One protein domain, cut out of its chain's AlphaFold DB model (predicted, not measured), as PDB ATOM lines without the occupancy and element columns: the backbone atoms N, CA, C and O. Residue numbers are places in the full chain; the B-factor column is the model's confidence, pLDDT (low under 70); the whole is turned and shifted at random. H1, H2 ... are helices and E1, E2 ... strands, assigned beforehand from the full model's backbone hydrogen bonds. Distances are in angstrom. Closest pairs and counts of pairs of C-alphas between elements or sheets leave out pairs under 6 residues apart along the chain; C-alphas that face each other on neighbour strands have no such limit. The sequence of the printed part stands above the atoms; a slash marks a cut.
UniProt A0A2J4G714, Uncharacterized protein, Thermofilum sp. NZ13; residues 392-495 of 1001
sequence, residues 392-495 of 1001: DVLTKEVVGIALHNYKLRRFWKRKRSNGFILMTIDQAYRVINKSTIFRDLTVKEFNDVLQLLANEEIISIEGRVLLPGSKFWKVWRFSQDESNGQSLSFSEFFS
ATOM      1  N   ASP A 392     163.385 124.097 113.390       95.75
ATOM      2  CA  ASP A 392     163.763 125.484 113.644       95.75
ATOM      3  C   ASP A 392     162.848 126.469 112.899       95.75
ATOM      4  O   ASP A 392     162.419 127.472 113.473       95.75
ATOM      5  N   VAL A 393     162.442 126.130 111.669       96.88
ATOM      6  CA  VAL A 393     161.405 126.876 110.935       96.88
ATOM      7  C   VAL A 393     160.043 126.705 111.602       96.88
ATOM      8  O   VAL A 393     159.340 127.689 111.825       96.88
ATOM      9  N   LEU A 394     159.689 125.472 111.984       97.75
ATOM     10  CA  LEU A 394     158.444 125.187 112.702       97.75
ATOM     11  C   LEU A 394     158.323 126.017 113.984       97.75
ATOM     12  O   LEU A 394     157.273 126.592 114.262       97.75
ATOM     13  N   THR A 395     159.408 126.078 114.751       96.88
ATOM     14  CA  THR A 395     159.481 126.828 116.003       96.88
ATOM     15  C   THR A 395     159.148 128.298 115.796       96.88
ATOM     16  O   THR A 395     158.314 128.842 116.523       96.88
ATOM     17  N   LYS A 396     159.736 128.938 114.778       95.19
ATOM     18  CA  LYS A 396     159.412 130.332 114.470       95.19
ATOM     19  C   LYS A 396     157.959 130.520 114.088       95.19
ATOM     20  O   LYS A 396     157.321 131.404 114.642       95.19
ATOM     21  N   GLU A 397     157.400 129.664 113.241       97.00
ATOM     22  CA  GLU A 397     155.999 129.801 112.828       97.00
ATOM     23  C   GLU A 397     155.026 129.602 114.002       97.00
ATOM     24  O   GLU A 397     154.041 130.331 114.131       97.00
ATOM     25  N   VAL A 398     155.325 128.682 114.925       97.75
ATOM     26  CA  VAL A 398     154.574 128.508 116.181       97.75
ATOM     27  C   VAL A 398     154.613 129.782 117.031       97.75
ATOM     28  O   VAL A 398     153.570 130.258 117.490       97.75
ATOM     29  N   VAL A 399     155.801 130.355 117.237       97.50
ATOM     30  CA  VAL A 399     155.967 131.595 118.011       97.50
ATOM     31  C   VAL A 399     155.328 132.786 117.281       97.50
ATOM     32  O   VAL A 399     154.692 133.624 117.917       97.50
ATOM     33  N   GLY A 400     155.390 132.828 115.952       96.62
ATOM     34  CA  GLY A 400     154.751 133.834 115.105       96.62
ATOM     35  C   GLY A 400     153.226 133.816 115.216       96.62
ATOM     36  O   GLY A 400     152.588 134.859 115.392       96.62
ATOM     37  N   ILE A 401     152.620 132.626 115.252       97.12
ATOM     38  CA  ILE A 401     151.191 132.445 115.555       97.12
ATOM     39  C   ILE A 401     150.868 132.917 116.980       97.12
ATOM     40  O   ILE A 401     149.841 133.568 117.203       97.12
ATOM     41  N   ALA A 402     151.751 132.656 117.945       97.56
ATOM     42  CA  ALA A 402     151.592 133.153 119.306       97.56
ATOM     43  C   ALA A 402     151.589 134.698 119.351       97.56
ATOM     44  O   ALA A 402     150.722 135.310 119.989       97.56
ATOM     45  N   LEU A 403     152.499 135.347 118.614       96.25
ATOM     46  CA  LEU A 403     152.559 136.804 118.454       96.25
ATOM     47  C   LEU A 403     151.311 137.370 117.765       96.25
ATOM     48  O   LEU A 403     150.755 138.371 118.238       96.25
ATOM     49  N   HIS A 404     150.826 136.696 116.718       94.50
ATOM     50  CA  HIS A 404     149.578 137.033 116.039       94.50
ATOM     51  C   HIS A 404     148.404 137.047 117.025       94.50
ATOM     52  O   HIS A 404     147.706 138.057 117.160       94.50
ATOM     53  N   ASN A 405     148.230 135.965 117.790       95.00
ATOM     54  CA  ASN A 405     147.183 135.839 118.803       95.00
ATOM     55  C   ASN A 405     147.287 136.926 119.882       95.00
ATOM     56  O   ASN A 405     146.290 137.558 120.247       95.00
ATOM     57  N   TYR A 406     148.503 137.203 120.357       94.56
ATOM     58  CA  TYR A 406     148.763 138.266 121.323       94.56
ATOM     59  C   TYR A 406     148.334 139.643 120.801       94.56
ATOM     60  O   TYR A 406     147.633 140.395 121.494       94.56
ATOM     61  N   LYS A 407     148.711 139.984 119.565       91.38
ATOM     62  CA  LYS A 407     148.322 141.248 118.930       91.38
ATOM     63  C   LYS A 407     146.830 141.323 118.668       91.38
ATOM     64  O   LYS A 407     146.240 142.369 118.951       91.38
ATOM     65  N   LEU A 408     146.217 140.236 118.205       89.69
ATOM     66  CA  LEU A 408     144.782 140.160 117.964       89.69
ATOM     67  C   LEU A 408     144.000 140.441 119.256       89.69
ATOM     68  O   LEU A 408     143.147 141.333 119.278       89.69
ATOM     69  N   ARG A 409     144.375 139.785 120.365       88.56
ATOM     70  CA  ARG A 409     143.763 139.976 121.693       88.56
ATOM     71  C   ARG A 409     143.869 141.422 122.184       88.56
ATOM     72  O   ARG A 409     142.926 141.933 122.784       88.56
ATOM     73  N   ARG A 410     144.997 142.103 121.948       85.56
ATOM     74  CA  ARG A 410     145.210 143.496 122.401       85.56
ATOM     75  C   ARG A 410     144.557 144.538 121.501       85.56
ATOM     76  O   ARG A 410     144.052 145.538 122.009       85.56
ATOM     77  N   PHE A 411     144.589 144.333 120.188       81.69
ATOM     78  CA  PHE A 411     144.072 145.298 119.221       81.69
ATOM     79  C   PHE A 411     142.537 145.297 119.193       81.69
ATOM     80  O   PHE A 411     141.923 146.362 119.239       81.69
ATOM     81  N   TRP A 412     141.911 144.115 119.216       72.56
ATOM     82  CA  TRP A 412     140.455 143.966 119.076       72.56
ATOM     83  C   TRP A 412     139.696 143.794 120.402       72.56
ATOM     84  O   TRP A 412     138.473 143.757 120.405       72.56
ATOM     85  N   LYS A 413     140.367 143.836 121.563       62.41
ATOM     86  CA  LYS A 413     139.678 144.100 122.847       62.41
ATOM     87  C   LYS A 413     138.989 145.479 122.886       62.41
ATOM     88  O   LYS A 413     138.157 145.708 123.753       62.41
ATOM     89  N   ARG A 414     139.341 146.404 121.976       54.47
ATOM     90  CA  ARG A 414     138.839 147.796 121.929       54.47
ATOM     91  C   ARG A 414     137.888 148.109 120.760       54.47
ATOM     92  O   ARG A 414     137.308 149.188 120.737       54.47
ATOM     93  N   LYS A 415     137.723 147.205 119.788       52.53
ATOM     94  CA  LYS A 415     136.826 147.325 118.619       52.53
ATOM     95  C   LYS A 415     136.307 145.926 118.289       52.53
ATOM     96  O   LYS A 415     137.114 145.006 118.311       52.53
ATOM     97  N   ARG A 416     135.008 145.752 117.990       58.34
ATOM     98  CA  ARG A 416     134.428 144.461 117.544       58.34
ATOM     99  C   ARG A 416     135.389 143.777 116.563       58.34
ATOM    100  O   ARG A 416     135.851 144.433 115.636       58.34
ATOM    101  N   SER A 417     135.710 142.502 116.781       60.31
ATOM    102  CA  SER A 417     136.840 141.786 116.161       60.31
ATOM    103  C   SER A 417     136.792 141.625 114.635       60.31
ATOM    104  O   SER A 417     137.632 140.917 114.094       60.31
ATOM    105  N   ASN A 418     135.843 142.247 113.922       65.94
ATOM    106  CA  ASN A 418     135.676 142.175 112.463       65.94
ATOM    107  C   ASN A 418     135.781 140.737 111.897       65.94
ATOM    108  O   ASN A 418     136.295 140.513 110.798       65.94
ATOM    109  N   GLY A 419     135.306 139.750 112.668       73.88
ATOM    110  CA  GLY A 419     135.334 138.332 112.299       73.88
ATOM    111  C   GLY A 419     136.713 137.668 112.382       73.88
ATOM    112  O   GLY A 419     136.926 136.658 111.724       73.88
ATOM    113  N   PHE A 420     137.673 138.231 113.117       81.75
ATOM    114  CA  PHE A 420     138.932 137.559 113.447       81.75
ATOM    115  C   PHE A 420     138.793 136.740 114.735       81.75
ATOM    116  O   PHE A 420     138.224 137.216 115.722       81.75
ATOM    117  N   ILE A 421     139.342 135.526 114.724       85.00
ATOM    118  CA  ILE A 421     139.326 134.568 115.837       85.00
ATOM    119  C   ILE A 421     140.777 134.197 116.160       85.00
ATOM    120  O   ILE A 421     141.614 134.153 115.261       85.00
ATOM    121  N   LEU A 422     141.074 133.973 117.443       90.06
ATOM    122  CA  LEU A 422     142.385 133.479 117.869       90.06
ATOM    123  C   LEU A 422     142.627 132.093 117.270       90.06
ATOM    124  O   LEU A 422     141.756 131.226 117.349       90.06
ATOM    125  N   MET A 423     143.811 131.890 116.707       93.06
ATOM    126  CA  MET A 423     144.198 130.615 116.123       93.06
ATOM    127  C   MET A 423     144.487 129.607 117.235       93.06
ATOM    128  O   MET A 423     145.320 129.862 118.114       93.06
ATOM    129  N   THR A 424     143.798 128.468 117.203       96.50
ATOM    130  CA  THR A 424     144.039 127.362 118.139       96.50
ATOM    131  C   THR A 424     145.265 126.545 117.733       96.50
ATOM    132  O   THR A 424     145.711 126.600 116.588       96.50
ATOM    133  N   ILE A 425     145.790 125.736 118.656       97.25
ATOM    134  CA  ILE A 425     146.873 124.772 118.395       97.25
ATOM    135  C   ILE A 425     146.514 123.828 117.235       97.25
ATOM    136  O   ILE A 425     147.326 123.620 116.337       97.25
ATOM    137  N   ASP A 426     145.278 123.317 117.202       96.81
ATOM    138  CA  ASP A 426     144.807 122.414 116.141       96.81
ATOM    139  C   ASP A 426     144.774 123.102 114.766       96.81
ATOM    140  O   ASP A 426     145.087 122.497 113.738       96.81
ATOM    141  N   GLN A 427     144.389 124.383 114.735       95.75
ATOM    142  CA  GLN A 427     144.411 125.189 113.516       95.75
ATOM    143  C   GLN A 427     145.844 125.499 113.082       95.75
ATOM    144  O   GLN A 427     146.144 125.368 111.899       95.75
ATOM    145  N   ALA A 428     146.726 125.850 114.022       97.00
ATOM    146  CA  ALA A 428     148.138 126.098 113.755       97.00
ATOM    147  C   ALA A 428     148.801 124.877 113.101       97.00
ATOM    148  O   ALA A 428     149.367 125.002 112.016       97.00
ATOM    149  N   TYR A 429     148.639 123.689 113.695       98.00
ATOM    150  CA  TYR A 429     149.137 122.435 113.124       98.00
ATOM    151  C   TYR A 429     148.596 122.203 111.708       98.00
ATOM    152  O   TYR A 429     149.365 121.942 110.784       98.00
ATOM    153  N   ARG A 430     147.280 122.365 111.507       96.50
ATOM    154  CA  ARG A 430     146.638 122.171 110.199       96.50
ATOM    155  C   ARG A 430     147.169 123.128 109.133       96.50
ATOM    156  O   ARG A 430     147.378 122.705 108.003       96.50
ATOM    157  N   VAL A 431     147.340 124.409 109.459       95.75
ATOM    158  CA  VAL A 431     147.835 125.420 108.511       95.75
ATOM    159  C   VAL A 431     149.289 125.144 108.143       95.75
ATOM    160  O   VAL A 431     149.627 125.187 106.967       95.75
ATOM    161  N   ILE A 432     150.131 124.804 109.121       96.75
ATOM    162  CA  ILE A 432     151.541 124.489 108.872       96.75
ATOM    163  C   ILE A 432     151.668 123.218 108.020       96.75
ATOM    164  O   ILE A 432     152.392 123.220 107.030       96.75
ATOM    165  N   ASN A 433     150.916 122.161 108.344       95.56
ATOM    166  CA  ASN A 433     150.966 120.877 107.638       95.56
ATOM    167  C   ASN A 433     150.476 120.964 106.171       95.56
ATOM    168  O   ASN A 433     150.915 120.184 105.331       95.56
ATOM    169  N   LYS A 434     149.643 121.958 105.818       93.94
ATOM    170  CA  LYS A 434     149.263 122.234 104.415       93.94
ATOM    171  C   LYS A 434     150.448 122.635 103.529       93.94
ATOM    172  O   LYS A 434     150.361 122.487 102.311       93.94
ATOM    173  N   SER A 435     151.529 123.155 104.111       94.12
ATOM    174  CA  SER A 435     152.745 123.467 103.366       94.12
ATOM    175  C   SER A 435     153.445 122.175 102.956       94.12
ATOM    176  O   SER A 435     153.681 121.303 103.792       94.12
ATOM    177  N   THR A 436     153.845 122.062 101.687       92.25
ATOM    178  CA  THR A 436     154.531 120.874 101.150       92.25
ATOM    179  C   THR A 436     155.762 120.484 101.978       92.25
ATOM    180  O   THR A 436     156.030 119.298 102.146       92.25
ATOM    181  N   ILE A 437     156.474 121.456 102.568       94.69
ATOM    182  CA  ILE A 437     157.672 121.186 103.377       94.69
ATOM    183  C   ILE A 437     157.361 120.516 104.729       94.69
ATOM    184  O   ILE A 437     158.231 119.852 105.291       94.69
ATOM    185  N   PHE A 438     156.131 120.650 105.238       96.44
ATOM    186  CA  PHE A 438     155.663 120.089 106.514       96.44
ATOM    187  C   PHE A 438     154.560 119.033 106.341       96.44
ATOM    188  O   PHE A 438     153.938 118.647 107.331       96.44
ATOM    189  N   ARG A 439     154.326 118.529 105.120       93.25
ATOM    190  CA  ARG A 439     153.281 117.527 104.834       93.25
ATOM    191  C   ARG A 439     153.418 116.274 105.714       93.25
ATOM    192  O   ARG A 439     152.423 115.770 106.228       93.25
ATOM    193  N   ASP A 440     154.656 115.851 105.973       94.56
ATOM    194  CA  ASP A 440     154.985 114.678 106.798       94.56
ATOM    195  C   ASP A 440     155.241 115.015 108.284       94.56
ATOM    196  O   ASP A 440     155.802 114.202 109.025       94.56
ATOM    197  N   LEU A 441     154.887 116.226 108.735       97.31
ATOM    198  CA  LEU A 441     155.017 116.624 110.138       97.31
ATOM    199  C   LEU A 441     153.986 115.884 110.993       97.31
ATOM    200  O   LEU A 441     152.777 116.105 110.868       97.31
ATOM    201  N   THR A 442     154.456 115.056 111.919       97.19
ATOM    202  CA  THR A 442     153.568 114.326 112.828       97.19
ATOM    203  C   THR A 442     153.066 115.215 113.969       97.19
ATOM    204  O   THR A 442     153.727 116.164 114.394       97.19
ATOM    205  N   VAL A 443     151.902 114.871 114.531       97.25
ATOM    206  CA  VAL A 443     151.363 115.540 115.731       97.25
ATOM    207  C   VAL A 443     152.328 115.423 116.916       97.25
ATOM    208  O   VAL A 443     152.443 116.352 117.708       97.25
ATOM    209  N   LYS A 444     153.049 114.298 117.027       97.19
ATOM    210  CA  LYS A 444     154.054 114.094 118.076       97.19
ATOM    211  C   LYS A 444     155.205 115.091 117.944       97.19
ATOM    212  O   LYS A 444     155.468 115.804 118.899       97.19
ATOM    213  N   GLU A 445     155.829 115.190 116.769       96.88
ATOM    214  CA  GLU A 445     156.928 116.141 116.527       96.88
ATOM    215  C   GLU A 445     156.495 117.592 116.782       96.88
ATOM    216  O   GLU A 445     157.235 118.369 117.381       96.88
ATOM    217  N   PHE A 446     155.271 117.948 116.378       98.12
ATOM    218  CA  PHE A 446     154.699 119.261 116.666       98.12
ATOM    219  C   PHE A 446     154.559 119.513 118.175       98.12
ATOM    220  O   PHE A 446     154.978 120.558 118.671       98.12
ATOM    221  N   ASN A 447     154.018 118.545 118.918       97.62
ATOM    222  CA  ASN A 447     153.854 118.648 120.367       97.62
ATOM    223  C   ASN A 447     155.191 118.654 121.121       97.62
ATOM    224  O   ASN A 447     155.302 119.383 122.102       97.62
ATOM    225  N   ASP A 448     156.198 117.910 120.658       97.12
ATOM    226  CA  ASP A 448     157.544 117.909 121.244       97.12
ATOM    227  C   ASP A 448     158.158 119.327 121.180       97.12
ATOM    228  O   ASP A 448     158.723 119.812 122.163       97.12
ATOM    229  N   VAL A 449     157.967 120.044 120.061       97.56
ATOM    230  CA  VAL A 449     158.372 121.458 119.926       97.56
ATOM    231  C   VAL A 449     157.567 122.363 120.860       97.56
ATOM    232  O   VAL A 449     158.154 123.186 121.562       97.56
ATOM    233  N   LEU A 450     156.238 122.215 120.924       97.81
ATOM    234  CA  LEU A 450     155.413 123.012 121.845       97.81
ATOM    235  C   LEU A 450     155.827 122.813 123.304       97.81
ATOM    236  O   LEU A 450     155.889 123.782 124.059       97.81
ATOM    237  N   GLN A 451     156.119 121.573 123.697       96.75
ATOM    238  CA  GLN A 451     156.538 121.237 125.050       96.75
ATOM    239  C   GLN A 451     157.882 121.883 125.388       96.75
ATOM    240  O   GLN A 451     157.993 122.503 126.445       96.75
ATOM    241  N   LEU A 452     158.869 121.813 124.487       96.94
ATOM    242  CA  LEU A 452     160.149 122.503 124.669       96.94
ATOM    243  C   LEU A 452     159.945 124.013 124.860       96.94
ATOM    244  O   LEU A 452     160.432 124.588 125.832       96.94
ATOM    245  N   LEU A 453     159.188 124.657 123.968       97.50
ATOM    246  CA  LEU A 453     158.977 126.107 124.012       97.50
ATOM    247  C   LEU A 453     158.182 126.560 125.243       97.50
ATOM    248  O   LEU A 453     158.410 127.663 125.741       97.50
ATOM    249  N   ALA A 454     157.240 125.743 125.718       96.62
ATOM    250  CA  ALA A 454     156.476 126.023 126.928       96.62
ATOM    251  C   ALA A 454     157.336 125.854 128.190       96.62
ATOM    252  O   ALA A 454     157.297 126.721 129.062       96.62
ATOM    253  N   ASN A 455     158.145 124.789 128.265       95.94
ATOM    254  CA  ASN A 455     159.079 124.554 129.372       95.94
ATOM    255  C   ASN A 455     160.116 125.679 129.493       95.94
ATOM    256  O   ASN A 455     160.489 126.067 130.593       95.94
ATOM    257  N   GLU A 456     160.543 126.230 128.358       95.25
ATOM    258  CA  GLU A 456     161.482 127.352 128.282       95.25
ATOM    259  C   GLU A 456     160.794 128.722 128.390       95.25
ATOM    260  O   GLU A 456     161.434 129.752 128.202       95.25
ATOM    261  N   GLU A 457     159.487 128.769 128.663       96.44
ATOM    262  CA  GLU A 457     158.686 129.997 128.753       96.44
ATOM    263  C   GLU A 457     158.800 130.925 127.524       96.44
ATOM    264  O   GLU A 457     158.601 132.145 127.616       96.44
ATOM    265  N   ILE A 458     159.129 130.372 126.355       97.00
ATOM    266  CA  ILE A 458     159.103 131.091 125.076       97.00
ATOM    267  C   ILE A 458     157.655 131.273 124.622       97.00
ATOM    268  O   ILE A 458     157.283 132.336 124.125       97.00
ATOM    269  N   ILE A 459     156.805 130.278 124.871       97.88
ATOM    270  CA  ILE A 459     155.354 130.363 124.678       97.88
ATOM    271  C   ILE A 459     154.611 130.077 125.985       97.88
ATOM    272  O   ILE A 459     155.154 129.500 126.924       97.88
ATOM    273  N   SER A 460     153.340 130.457 126.028       97.56
ATOM    274  CA  SER A 460     152.354 130.013 127.005       97.56
ATOM    275  C   SER A 460     151.103 129.510 126.281       97.56
ATOM    276  O   SER A 460     150.788 129.942 125.169       97.56
ATOM    277  N   ILE A 461     150.394 128.563 126.900       96.44
ATOM    278  CA  ILE A 461     149.191 127.949 126.330       96.44
ATOM    279  C   ILE A 461     147.994 128.285 127.224       96.44
ATOM    280  O   ILE A 461     147.913 127.828 128.360       96.44
ATOM    281  N   GLU A 462     147.040 129.055 126.698       94.31
ATOM    282  CA  GLU A 462     145.782 129.405 127.373       94.31
ATOM    283  C   GLU A 462     144.604 128.814 126.589       94.31
ATOM    284  O   GLU A 462     144.325 129.248 125.475       94.31
ATOM    285  N   GLY A 463     143.894 127.818 127.133       89.12
ATOM    286  CA  GLY A 463     142.670 127.295 126.505       89.12
ATOM    287  C   GLY A 463     142.851 126.814 125.055       89.12
ATOM    288  O   GLY A 463     141.992 127.071 124.217       89.12
ATOM    289  N   ARG A 464     143.975 126.139 124.760       93.56
ATOM    290  CA  ARG A 464     144.425 125.714 123.412       93.56
ATOM    291  C   ARG A 464     144.851 126.841 122.462       93.56
ATOM    292  O   ARG A 464     144.989 126.598 121.264       93.56
ATOM    293  N   VAL A 465     145.074 128.052 122.961       95.88
ATOM    294  CA  VAL A 465     145.616 129.181 122.195       95.88
ATOM    295  C   VAL A 465     147.069 129.413 122.593       95.88
ATOM    296  O   VAL A 465     147.395 129.455 123.779       95.88
ATOM    297  N   LEU A 466     147.930 129.586 121.591       96.62
ATOM    298  CA  LEU A 466     149.338 129.940 121.767       96.62
ATOM    299  C   LEU A 466     149.480 131.441 122.035       96.62
ATOM    300  O   LEU A 466     148.899 132.254 121.309       96.62
ATOM    301  N   LEU A 467     150.269 131.806 123.043       97.12
ATOM    302  CA  LEU A 467     150.656 133.176 123.384       97.12
ATOM    303  C   LEU A 467     152.172 133.240 123.651       97.12
ATOM    304  O   LEU A 467     152.774 132.222 123.975       97.12
ATOM    305  N   PRO A 468     152.827 134.401 123.480       97.00
ATOM    306  CA  PRO A 468     154.239 134.556 123.805       97.00
ATOM    307  C   PRO A 468     154.428 134.496 125.325       97.00
ATOM    308  O   PRO A 468     153.728 135.188 126.073       97.00
ATOM    309  N   GLY A 469     155.380 133.677 125.766       96.56
ATOM    310  CA  GLY A 469     155.727 133.493 127.170       96.56
ATOM    311  C   GLY A 469     156.616 134.613 127.720       96.56
ATOM    312  O   GLY A 469     156.909 135.607 127.048       96.56
ATOM    313  N   SER A 470     157.033 134.476 128.981       94.56
ATOM    314  CA  SER A 470     157.798 135.515 129.683       94.56
ATOM    315  C   SER A 470     159.229 135.657 129.136       94.56
ATOM    316  O   SER A 470     159.726 136.779 128.985       94.56
ATOM    317  N   LYS A 471     159.878 134.533 128.789       93.94
ATOM    318  CA  LYS A 471     161.267 134.489 128.307       93.94
ATOM    319  C   LYS A 471     161.392 135.023 126.882       93.94
ATOM    320  O   LYS A 471     162.409 135.642 126.582       93.94
ATOM    321  N   PHE A 472     160.349 134.912 126.050       94.50
ATOM    322  CA  PHE A 472     160.338 135.479 124.692       94.50
ATOM    323  C   PHE A 472     160.793 136.949 124.670       94.50
ATOM    324  O   PHE A 472     161.710 137.308 123.938       94.50
ATOM    325  N   TRP A 473     160.224 137.791 125.538       92.31
ATOM    326  CA  TRP A 473     160.544 139.225 125.594       92.31
ATOM    327  C   TRP A 473     161.939 139.527 126.155       92.31
ATOM    328  O   TRP A 473     162.435 140.642 126.002       92.31
ATOM    329  N   LYS A 474     162.570 138.556 126.828       90.38
ATOM    330  CA  LYS A 474     163.952 138.666 127.314       90.38
ATOM    331  C   LYS A 474     164.951 138.326 126.213       90.38
ATOM    332  O   LYS A 474     166.008 138.958 126.180       90.38
ATOM    333  N   VAL A 475     164.600 137.364 125.355       89.38
ATOM    334  CA  VAL A 475     165.398 136.930 124.204       89.38
ATOM    335  C   VAL A 475     165.293 137.947 123.071       89.38
ATOM    336  O   VAL A 475     166.323 138.456 122.657       89.38
ATOM    337  N   TRP A 476     164.088 138.306 122.614       90.31
ATOM    338  CA  TRP A 476     163.882 139.234 121.494       90.31
ATOM    339  C   TRP A 476     163.359 140.595 121.977       90.31
ATOM    340  O   TRP A 476     162.180 140.755 122.303       90.31
ATOM    341  N   ARG A 477     164.246 141.596 122.021       87.19
ATOM    342  CA  ARG A 477     164.020 142.920 122.627       87.19
ATOM    343  C   ARG A 477     163.864 144.036 121.598       87.19
ATOM    344  O   ARG A 477     164.451 144.008 120.523       87.19
ATOM    345  N   PHE A 478     163.105 145.076 121.948       82.94
ATOM    346  CA  PHE A 478     162.961 146.268 121.098       82.94
ATOM    347  C   PHE A 478     164.163 147.223 121.170       82.94
ATOM    348  O   PHE A 478     164.413 147.925 120.194       82.94
ATOM    349  N   SER A 479     164.892 147.247 122.290       69.69
ATOM    350  CA  SER A 479     166.130 148.012 122.484       69.69
ATOM    351  C   SER A 479     167.308 147.056 122.677       69.69
ATOM    352  O   SER A 479     167.190 146.074 123.417       69.69
ATOM    353  N   GLN A 480     168.428 147.329 122.007       59.31
ATOM    354  CA  GLN A 480     169.689 146.638 122.268       59.31
ATOM    355  C   GLN A 480     170.438 147.397 123.364       59.31
ATOM    356  O   GLN A 480     170.857 148.526 123.148       59.31
ATOM    357  N   ASP A 481     170.585 146.771 124.531       54.44
ATOM    358  CA  ASP A 481     171.678 147.095 125.445       54.44
ATOM    359  C   ASP A 481     172.773 146.059 125.182       54.44
ATOM    360  O   ASP A 481     172.536 144.859 125.341       54.44
ATOM    361  N   GLU A 482     173.968 146.500 124.794       50.00
ATOM    362  CA  GLU A 482     175.121 145.630 124.491       50.00
ATOM    363  C   GLU A 482     175.638 144.846 125.718       50.00
ATOM    364  O   GLU A 482     176.516 143.995 125.606       50.00
ATOM    365  N   SER A 483     175.086 145.098 126.908       47.03
ATOM    366  CA  SER A 483     175.584 144.592 128.190       47.03
ATOM    367  C   SER A 483     175.137 143.168 128.561       47.03
ATOM    368  O   SER A 483     175.610 142.640 129.565       47.03
ATOM    369  N   ASN A 484     174.264 142.512 127.782       45.28
ATOM    370  CA  ASN A 484     173.804 141.141 128.057       45.28
ATOM    371  C   ASN A 484     173.935 140.224 126.828       45.28
ATOM    372  O   ASN A 484     173.101 140.242 125.925       45.28
ATOM    373  N   GLY A 485     174.961 139.365 126.831       54.28
ATOM    374  CA  GLY A 485     175.452 138.571 125.688       54.28
ATOM    375  C   GLY A 485     174.536 137.493 125.078       54.28
ATOM    376  O   GLY A 485     175.031 136.602 124.394       54.28
ATOM    377  N   GLN A 486     173.219 137.529 125.306       64.06
ATOM    378  CA  GLN A 486     172.253 136.589 124.705       64.06
ATOM    379  C   GLN A 486     170.920 137.227 124.269       64.06
ATOM    380  O   GLN A 486     169.995 136.503 123.905       64.06
ATOM    381  N   SER A 487     170.776 138.558 124.297       71.88
ATOM    382  CA  SER A 487     169.578 139.208 123.746       71.88
ATOM    383  C   SER A 487     169.734 139.525 122.261       71.88
ATOM    384  O   SER A 487     170.747 140.074 121.838       71.88
ATOM    385  N   LEU A 488     168.689 139.228 121.498       81.56
ATOM    386  CA  LEU A 488     168.502 139.565 120.095       81.56
ATOM    387  C   LEU A 488     167.552 140.761 119.970       81.56
ATOM    388  O   LEU A 488     166.705 141.014 120.829       81.56
ATOM    389  N   SER A 489     167.660 141.501 118.876       85.31
ATOM    390  CA  SER A 489     166.655 142.474 118.460       85.31
ATOM    391  C   SER A 489     165.345 141.782 118.068       85.31
ATOM    392  O   SER A 489     165.316 140.679 117.524       85.31
ATOM    393  N   PHE A 490     164.224 142.467 118.269       87.12
ATOM    394  CA  PHE A 490     162.900 141.961 117.911       87.12
ATOM    395  C   PHE A 490     162.768 141.667 116.410       87.12
ATOM    396  O   PHE A 490     162.071 140.739 116.017       87.12
ATOM    397  N   SER A 491     163.453 142.431 115.555       83.81
ATOM    398  CA  SER A 491     163.473 142.190 114.108       83.81
ATOM    399  C   SER A 491     164.198 140.906 113.708       83.81
ATOM    400  O   SER A 491     163.886 140.358 112.655       83.81
ATOM    401  N   GLU A 492     165.150 140.424 114.513       84.44
ATOM    402  CA  GLU A 492     165.902 139.197 114.208       84.44
ATOM    403  C   GLU A 492     165.049 137.938 114.328       84.44
ATOM    404  O   GLU A 492     165.327 136.967 113.631       84.44
ATOM    405  N   PHE A 493     163.970 137.968 115.118       89.81
ATOM    406  CA  PHE A 493     163.012 136.864 115.177       89.81
ATOM    407  C   PHE A 493     162.522 136.458 113.776       89.81
ATOM    408  O   PHE A 493     162.474 135.275 113.462       89.81
ATOM    409  N   PHE A 494     162.262 137.437 112.907       89.88
ATOM    410  CA  PHE A 494     161.663 137.223 111.587       89.88
ATOM    411  C   PHE A 494     162.663 136.811 110.490       89.88
ATOM    412  O   PHE A 494     162.286 136.641 109.335       89.88
ATOM    413  N   SER A 495     163.960 136.702 110.803       87.25
ATOM    414  CA  SER A 495     165.014 136.434 109.814       87.25
ATOM    415  C   SER A 495     165.542 135.012 109.930       87.25
ATOM    416  O   SER A 495     166.057 134.646 110.980       87.25
TER     417      SER A 495
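What this domain is: This is residues 392 to 495 of the 1001 residues of an uncharacterized protein of Thermofilum sp. NZ13 (UniProt A0A2J4G714). One long helix, H1, runs through the middle, with the small hairpin E1 and E2 packed across one side of it and H2 and H3 near its first half. On another side are the short helices H4 and H5, joined by a long loop that reaches well away from the middle; a second long loop, after H1, leads back to H2. The printed part has 104 residues, with five named helices and two named strands in the order H1, H2, H3, E1, E2, H4, H5; the sheet, E1 - E2, is antiparallel, and the class is mostly helix. The whole is compact, with a radius of gyration of the C-alphas of 14.7 A and spans of 41 by 38 by 23 A.

How they stand to each other: H1, residues 392 to 412, touches H2, residues 425 to 433, with its residues 394 to 401 alone; the closest C-alphas, of Ile 401 and Ala 428, are 7.3 A apart. H1 and H2 run opposite ways at a steep tilt of 49 degrees. H3, residues 443 to 455, is close to H1 but not clearly touching, the closest C-alphas, of Thr 395 and Val 449, being 6.7 A apart. E1, residues 459 to 462, and E2, residues 465 to 468, form an antiparallel hairpin, with N 460 and O 467 at 2.8 A and N 465 and O 462 at 2.9 A, both within hydrogen-bond range. The closest C-alphas of H1 and E2, of Ala 402 and Leu 467, are 4.2 A apart; those of H3 and E1, of Leu 453 and Ile 459, are 5.6 A apart. H4, residues 472 to 475, is apart from H1, while H5, residues 490 to 494, is close to H1 but not clearly touching, at 7.5 A between the C-alphas of Lys 396 and Phe 493. Every O i to N i+4 pair is within hydrogen-bond range in H1, H2 and H3; H5 has 0 of 1 but 2 of 2 O i to N i+3 pairs, and H4 is too short for an O i to N i+4 pair.

Where its parts are: H1 begins at C-alpha 392, (163.763, 125.484, 113.644), and ends at C-alpha 412, (140.455, 143.966, 119.076), 30.2 A away. From first to last C-alpha H2 measures 12.2 A, H3 18.1 A, E1 10.0 A, E2 10.3 A, H4 5.3 A and H5 8.0 A. H5 ends at C-alpha 494, (161.663, 137.223, 111.587).

The domain as a whole: The two C-alphas farthest apart, of Gly 419 and Ser 483, are 43.7 A apart. The printed part has no cut. The links H1 to H2 and H4 to H5 are long, with 12 and 14 residues. The mean pLDDT of the printed part is 88.2, and residues 413 to 418 and 479 to 486 are under 70.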